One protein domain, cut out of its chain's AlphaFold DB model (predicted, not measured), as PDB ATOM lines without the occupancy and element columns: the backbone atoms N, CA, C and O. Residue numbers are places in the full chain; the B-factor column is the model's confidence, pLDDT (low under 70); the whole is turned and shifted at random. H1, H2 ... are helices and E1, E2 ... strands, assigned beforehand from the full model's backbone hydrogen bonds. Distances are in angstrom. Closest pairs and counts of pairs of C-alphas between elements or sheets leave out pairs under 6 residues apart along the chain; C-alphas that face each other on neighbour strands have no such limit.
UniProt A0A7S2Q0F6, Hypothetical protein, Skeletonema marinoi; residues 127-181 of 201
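What this domain is: This is residues 127 to 181 of the 201 residues of the protein "Hypothetical protein" of Skeletonema marinoi (UniProt A0A7S2Q0F6). Two small two-stranded hairpins follow each other, with E1 and E2 in the middle and E3 and E4 reaching to one end of the longest axis. On the other side of E1 and E2 from that hairpin is the short helix H1, and the last turn, H2, packs on H1. The printed part has 55 residues, in the order H1, E1, E2, E3, E4, H2; it is mixed, helices and strands, with two separate antiparallel sheets, E1 - E2 and E3 - E4. It is compact, with a radius of gyration of the C-alphas of 10.9 A and spans of 31 by 26 by 17 A.

Where its parts are: H1, residues 133 to 140, begins at C-alpha 133 (53.906, -144.263, -39.773) and is 10.6 A long. E1 is residues 151 to 153, 6.9 A, and E2 residues 159 to 161, 7.2 A. E3, residues 165 to 170, is 12.1 A long, and E4, residues 173 to 176, 9.5 A. H2, residues 178 to 181, is 5.4 A long and ends at C-alpha 181 (54.213, -148.153, -34.682).

How they stand to each other: H1 and H2 touch, the closest C-alphas being those of Arg 133 and Leu 180, 5.0 A apart. The closest C-alphas of H1 and E2 are those of Leu 139 and Asn 161, 7.6 A. E1 and E2 form a hairpin at 148 degrees, with N 152 and O 160 within hydrogen-bond range at 2.8 A. The closest C-alphas of E2 and E3 are those of Phe 160 and Thr 166, 4.4 A. E3 and E4 form a hairpin at 144 degrees, with N 166 and O 175 at 2.9 A. H1 and E3 are apart. In H1 every O i to N i+4 pair is within hydrogen-bond range; H2 is too short for one.

The domain as a whole: The C-alphas farthest apart, of Gly 127 and Asp 171, are 33.3 A apart. The printed part has no cut and no long link. The model's confidence is under 70 at residues 142 to 146.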
ATOM      1  N   GLY A 127      49.536-130.713 -40.288       81.56
ATOM      2  CA  GLY A 127      48.374-130.255 -41.055       81.56
ATOM      3  C   GLY A 127      47.373-131.371 -41.357       81.56
ATOM      4  O   GLY A 127      46.164-131.140 -41.328       81.56
ATOM      5  N   LYS A 128      47.867-132.589 -41.603       84.94
ATOM      6  CA  LYS A 128      47.053-133.768 -41.907       84.94
ATOM      7  C   LYS A 128      47.587-134.970 -41.132       84.94
ATOM      8  O   LYS A 128      48.484-135.647 -41.604       84.94
ATOM      9  N   LEU A 129      47.027-135.228 -39.947       82.50
ATOM     10  CA  LEU A 129      47.352-136.441 -39.195       82.50
ATOM     11  C   LEU A 129      46.726-137.652 -39.884       82.50
ATOM     12  O   LEU A 129      45.500-137.774 -39.936       82.50
ATOM     13  N   SER A 130      47.559-138.536 -40.419       84.25
ATOM     14  CA  SER A 130      47.117-139.821 -40.958       84.25
ATOM     15  C   SER A 130      46.953-140.880 -39.864       84.25
ATOM     16  O   SER A 130      46.302-141.893 -40.093       84.25
ATOM     17  N   TYR A 131      47.503-140.636 -38.669       83.62
ATOM     18  CA  TYR A 131      47.643-141.597 -37.575       83.62
ATOM     19  C   TYR A 131      48.409-142.862 -37.991       83.62
ATOM     20  O   TYR A 131      48.233-143.921 -37.389       83.62
ATOM     21  N   THR A 132      49.275-142.746 -38.999       83.62
ATOM     22  CA  THR A 132      50.114-143.835 -39.512       83.62
ATOM     23  C   THR A 132      51.596-143.508 -39.351       83.62
ATOM     24  O   THR A 132      51.985-142.422 -38.913       83.62
ATOM     25  N   ARG A 133      52.454-144.450 -39.746       84.69
ATOM     26  CA  ARG A 133      53.906-144.263 -39.773       84.69
ATOM     27  C   ARG A 133      54.346-143.093 -40.668       84.69
ATOM     28  O   ARG A 133      55.390-142.508 -40.392       84.69
ATOM     29  N   SER A 134      53.543-142.700 -41.657       85.69
ATOM     30  CA  SER A 134      53.821-141.536 -42.505       85.69
ATOM     31  C   SER A 134      53.904-140.230 -41.710       85.69
ATOM     32  O   SER A 134      54.725-139.378 -42.032       85.69
ATOM     33  N   ASP A 135      53.157-140.097 -40.607       86.06
ATOM     34  CA  ASP A 135      53.241-138.911 -39.741       86.06
ATOM     35  C   ASP A 135      54.601-138.827 -39.023       86.06
ATOM     36  O   ASP A 135      55.115-137.741 -38.750       86.06
ATOM     37  N   LEU A 136      55.210-139.979 -38.709       87.38
ATOM     38  CA  LEU A 136      56.566-140.031 -38.153       87.38
ATOM     39  C   LEU A 136      57.612-139.681 -39.208       87.38
ATOM     40  O   LEU A 136      58.637-139.092 -38.871       87.38
ATOM     41  N   GLU A 137      57.383-140.076 -40.458       86.44
ATOM     42  CA  GLU A 137      58.262-139.759 -41.584       86.44
ATOM     43  C   GLU A 137      58.248-138.258 -41.875       86.44
ATOM     44  O   GLU A 137      59.320-137.658 -41.911       86.44
ATOM     45  N   GLU A 138      57.069-137.629 -41.901       86.44
ATOM     46  CA  GLU A 138      56.916-136.172 -42.041       86.44
ATOM     47  C   GLU A 138      57.639-135.414 -40.912       86.44
ATOM     48  O   GLU A 138      58.293-134.391 -41.136       86.44
ATOM     49  N   LEU A 139      57.614-135.946 -39.683       85.00
ATOM     50  CA  LEU A 139      58.365-135.369 -38.564       85.00
ATOM     51  C   LEU A 139      59.889-135.578 -38.681       85.00
ATOM     52  O   LEU A 139      60.676-134.779 -38.162       85.00
ATOM     53  N   ASN A 140      60.306-136.658 -39.349       85.50
ATOM     54  CA  ASN A 140      61.692-137.113 -39.481       85.50
ATOM     55  C   ASN A 140      62.387-136.677 -40.778       85.50
ATOM     56  O   ASN A 140      63.581-136.974 -40.932       85.50
ATOM     57  N   ASP A 141      61.688-135.969 -41.668       75.06
ATOM     58  CA  ASP A 141      62.155-135.542 -42.998       75.06
ATOM     59  C   ASP A 141      63.397-134.633 -42.974       75.06
ATOM     60  O   ASP A 141      64.022-134.354 -43.997       75.06
ATOM     61  N   LYS A 142      63.827-134.190 -41.790       61.31
ATOM     62  CA  LYS A 142      65.064-133.431 -41.584       61.31
ATOM     63  C   LYS A 142      65.957-134.165 -40.584       61.31
ATOM     64  O   LYS A 142      65.464-134.590 -39.547       61.31
ATOM     65  N   SER A 143      67.231-134.324 -40.965       61.66
ATOM     66  CA  SER A 143      68.409-134.873 -40.253       61.66
ATOM     67  C   SER A 143      68.182-135.701 -38.963       61.66
ATOM     68  O   SER A 143      67.523-135.301 -38.008       61.66
ATOM     69  N   LYS A 144      68.841-136.870 -38.871       63.03
ATOM     70  CA  LYS A 144      68.740-137.813 -37.730       63.03
ATOM     71  C   LYS A 144      68.913-137.183 -36.336       63.03
ATOM     72  O   LYS A 144      68.350-137.719 -35.385       63.03
ATOM     73  N   SER A 145      69.675-136.094 -36.203       64.25
ATOM     74  CA  SER A 145      69.910-135.422 -34.920       64.25
ATOM     75  C   SER A 145      68.690-134.661 -34.400       64.25
ATOM     76  O   SER A 145      68.498-134.610 -33.193       64.25
ATOM     77  N   GLU A 146      67.826-134.135 -35.272       68.06
ATOM     78  CA  GLU A 146      66.679-133.301 -34.873       68.06
ATOM     79  C   GLU A 146      65.401-134.103 -34.590       68.06
ATOM     80  O   GLU A 146      64.415-133.567 -34.083       68.06
ATOM     81  N   ARG A 147      65.404-135.404 -34.897       70.75
ATOM     82  CA  ARG A 147      64.237-136.298 -34.770       70.75
ATOM     83  C   ARG A 147      63.695-136.405 -33.345       70.75
ATOM     84  O   ARG A 147      62.509-136.648 -33.137       70.75
ATOM     85  N   LYS A 148      64.577-136.244 -32.356       73.06
ATOM     86  CA  LYS A 148      64.245-136.351 -30.928       73.06
ATOM     87  C   LYS A 148      63.716-135.045 -30.341       73.06
ATOM     88  O   LYS A 148      63.002-135.085 -29.341       73.06
ATOM     89  N   ASP A 149      64.037-133.924 -30.979       82.81
ATOM     90  CA  ASP A 149      63.691-132.586 -30.499       82.81
ATOM     91  C   ASP A 149      62.394-132.058 -31.113       82.81
ATOM     92  O   ASP A 149      61.807-131.105 -30.600       82.81
ATOM     93  N   LYS A 150      61.914-132.701 -32.181       87.81
ATOM     94  CA  LYS A 150      60.641-132.381 -32.821       87.81
ATOM     95  C   LYS A 150      59.515-133.167 -32.180       87.81
ATOM     96  O   LYS A 150      59.532-134.396 -32.137       87.81
ATOM     97  N   TRP A 151      58.534-132.419 -31.705       92.19
ATOM     98  CA  TRP A 151      57.315-132.936 -31.115       92.19
ATOM     99  C   TRP A 151      56.142-132.540 -32.003       92.19
ATOM    100  O   TRP A 151      56.122-131.439 -32.560       92.19
ATOM    101  N   ALA A 152      55.165-133.427 -32.119       92.56
ATOM    102  CA  ALA A 152      53.891-133.174 -32.762       92.56
ATOM    103  C   ALA A 152      52.739-133.432 -31.796       92.56
ATOM    104  O   ALA A 152      52.837-134.275 -30.902       92.56
ATOM    105  N   THR A 153      51.647-132.692 -31.970       92.00
ATOM    106  CA  THR A 153      50.385-132.968 -31.278       92.00
ATOM    107  C   THR A 153      49.516-133.910 -32.102       92.00
ATOM    108  O   THR A 153      49.426-133.786 -33.320       92.00
ATOM    109  N   ASP A 154      48.843-134.839 -31.425       87.19
ATOM    110  CA  ASP A 154      47.920-135.795 -32.046       87.19
ATOM    111  C   ASP A 154      46.481-135.270 -32.230       87.19
ATOM    112  O   ASP A 154      45.591-136.015 -32.647       87.19
ATOM    113  N   GLY A 155      46.232-134.008 -31.862       84.44
ATOM    114  CA  GLY A 155      44.911-133.374 -31.906       84.44
ATOM    115  C   GLY A 155      43.922-133.827 -30.820       84.44
ATOM    116  O   GLY A 155      42.854-133.235 -30.703       84.44
ATOM    117  N   LEU A 156      44.273-134.818 -29.997       82.56
ATOM    118  CA  LEU A 156      43.467-135.386 -28.905       82.56
ATOM    119  C   LEU A 156      44.078-135.100 -27.521       82.56
ATOM    120  O   LEU A 156      43.723-135.738 -26.530       82.56
ATOM    121  N   GLY A 157      45.011-134.149 -27.451       83.19
ATOM    122  CA  GLY A 157      45.701-133.767 -26.218       83.19
ATOM    123  C   GLY A 157      46.906-134.644 -25.877       83.19
ATOM    124  O   GLY A 157      47.486-134.488 -24.806       83.19
ATOM    125  N   GLY A 158      47.317-135.550 -26.762       87.81
ATOM    126  CA  GLY A 158      48.609-136.213 -26.685       87.81
ATOM    127  C   GLY A 158      49.654-135.529 -27.561       87.81
ATOM    128  O   GLY A 158      49.364-134.743 -28.470       87.81
ATOM    129  N   ILE A 159      50.904-135.851 -27.262       92.62
ATOM    130  CA  ILE A 159      52.067-135.442 -28.041       92.62
ATOM    131  C   ILE A 159      52.927-136.660 -28.339       92.62
ATOM    132  O   ILE A 159      52.878-137.650 -27.607       92.62
ATOM    133  N   PHE A 160      53.704-136.589 -29.410       92.50
ATOM    134  CA  PHE A 160      54.652-137.625 -29.794       92.50
ATOM    135  C   PHE A 160      55.865-137.024 -30.507       92.50
ATOM    136  O   PHE A 160      55.772-135.943 -31.081       92.50
ATOM    137  N   ASN A 161      57.008-137.703 -30.454       92.19
ATOM    138  CA  ASN A 161      58.205-137.330 -31.213       92.19
ATOM    139  C   ASN A 161      58.369-138.189 -32.483       92.19
ATOM    140  O   ASN A 161      57.528-139.038 -32.773       92.19
ATOM    141  N   GLY A 162      59.486-138.036 -33.201       88.69
ATOM    142  CA  GLY A 162      59.773-138.796 -34.428       88.69
ATOM    143  C   GLY A 162      59.965-140.309 -34.230       88.69
ATOM    144  O   GLY A 162      60.045-141.050 -35.204       88.69
ATOM    145  N   GLU A 163      60.024-140.785 -32.983       87.88
ATOM    146  CA  GLU A 163      60.011-142.211 -32.618       87.88
ATOM    147  C   GLU A 163      58.612-142.681 -32.167       87.88
ATOM    148  O   GLU A 163      58.448-143.829 -31.771       87.88
ATOM    149  N   GLY A 164      57.605-141.800 -32.148       89.25
ATOM    150  CA  GLY A 164      56.273-142.064 -31.594       89.25
ATOM    151  C   GLY A 164      56.226-142.085 -30.064       89.25
ATOM    152  O   GLY A 164      55.232-142.525 -29.479       89.25
ATOM    153  N   PHE A 165      57.288-141.631 -29.393       91.38
ATOM    154  CA  PHE A 165      57.368-141.558 -27.938       91.38
ATOM    155  C   PHE A 165      56.544-140.388 -27.413       91.38
ATOM    156  O   PHE A 165      56.711-139.259 -27.863       91.38
ATOM    157  N   THR A 166      55.707-140.641 -26.407       91.12
ATOM    158  CA  THR A 166      54.746-139.643 -25.913       91.12
ATOM    159  C   THR A 166      55.279-138.718 -24.818       91.12
ATOM    160  O   THR A 166      54.521-137.949 -24.239       91.12
ATOM    161  N   GLY A 167      56.568-138.809 -24.471       88.88
ATOM    162  CA  GLY A 167      57.142-138.066 -23.341       88.88
ATOM    163  C   GLY A 167      56.870-138.707 -21.977       88.88
ATOM    164  O   GLY A 167      57.433-138.278 -20.973       88.88
ATOM    165  N   ARG A 168      56.044-139.758 -21.934       89.00
ATOM    166  CA  ARG A 168      55.610-140.428 -20.705       89.00
ATOM    167  C   ARG A 168      56.443-141.666 -20.423       89.00
ATOM    168  O   ARG A 168      56.699-142.464 -21.325       89.00
ATOM    169  N   LYS A 169      56.844-141.828 -19.166       89.31
ATOM    170  CA  LYS A 169      57.476-143.049 -18.672       89.31
ATOM    171  C   LYS A 169      56.573-143.688 -17.628       89.31
ATOM    172  O   LYS A 169      56.082-142.976 -16.758       89.31
ATOM    173  N   ASP A 170      56.390-144.993 -17.735       86.38
ATOM    174  CA  ASP A 170      55.630-145.804 -16.786       86.38
ATOM    175  C   ASP A 170      56.549-146.923 -16.298       86.38
ATOM    176  O   ASP A 170      57.126-147.636 -17.116       86.38
ATOM    177  N   ASP A 171      56.819-146.984 -14.994       89.38
ATOM    178  CA  ASP A 171      57.761-147.943 -14.393       89.38
ATOM    179  C   ASP A 171      59.124-148.040 -15.117       89.38
ATOM    180  O   ASP A 171      59.673-149.116 -15.344       89.38
ATOM    181  N   GLY A 172      59.665-146.896 -15.558       88.75
ATOM    182  CA  GLY A 172      60.929-146.820 -16.304       88.75
ATOM    183  C   GLY A 172      60.830-147.156 -17.801       88.75
ATOM    184  O   GLY A 172      61.782-146.904 -18.544       88.75
ATOM    185  N   HIS A 173      59.677-147.623 -18.273       85.69
ATOM    186  CA  HIS A 173      59.411-147.941 -19.672       85.69
ATOM    187  C   HIS A 173      58.877-146.722 -20.424       85.69
ATOM    188  O   HIS A 173      58.109-145.920 -19.899       85.69
ATOM    189  N   ARG A 174      59.301-146.558 -21.681       89.56
ATOM    190  CA  ARG A 174      58.836-145.472 -22.554       89.56
ATOM    191  C   ARG A 174      57.458-145.813 -23.123       89.56
ATOM    192  O   ARG A 174      57.290-146.877 -23.706       89.56
ATOM    193  N   VAL A 175      56.506-144.889 -23.014       88.69
ATOM    194  CA  VAL A 175      55.157-145.057 -23.572       88.69
ATOM    195  C   VAL A 175      55.104-144.501 -24.995       88.69
ATOM    196  O   VAL A 175      55.276-143.293 -25.212       88.69
ATOM    197  N   PHE A 176      54.830-145.383 -25.954       89.06
ATOM    198  CA  PHE A 176      54.707-145.062 -27.375       89.06
ATOM    199  C   PHE A 176      53.251-145.065 -27.835       89.06
ATOM    200  O   PHE A 176      52.380-145.704 -27.243       89.06
ATOM    201  N   LYS A 177      52.982-144.339 -28.917       87.00
ATOM    202  CA  LYS A 177      51.674-144.308 -29.564       87.00
ATOM    203  C   LYS A 177      51.527-145.536 -30.477       87.00
ATOM    204  O   LYS A 177      52.210-145.630 -31.490       87.00
ATOM    205  N   ALA A 178      50.631-146.461 -30.127       83.62
ATOM    206  CA  ALA A 178      50.504-147.755 -30.811       83.62
ATOM    207  C   ALA A 178      50.244-147.639 -32.326       83.62
ATOM    208  O   ALA A 178      50.934-148.273 -33.116       83.62
ATOM    209  N   HIS A 179      49.319-146.773 -32.748       79.38
ATOM    210  CA  HIS A 179      48.991-146.614 -34.173       79.38
ATOM    211  C   HIS A 179      50.141-146.046 -35.019       79.38
ATOM    212  O   HIS A 179      50.182-146.291 -36.215       79.38
ATOM    213  N   LEU A 180      51.102-145.339 -34.409       83.06
ATOM    214  CA  LEU A 180      52.282-144.847 -35.126       83.06
ATOM    215  C   LEU A 180      53.319-145.955 -35.364       83.06
ATOM    216  O   LEU A 180      54.190-145.813 -36.220       83.06
ATOM    217  N   MET A 181      53.262-147.042 -34.589       77.06
ATOM    218  CA  MET A 181      54.213-148.153 -34.682       77.06
ATOM    219  C   MET A 181      53.766-149.229 -35.674       77.06
ATOM    220  O   MET A 181      54.617-149.908 -36.253       77.06
TER     221      MET A 181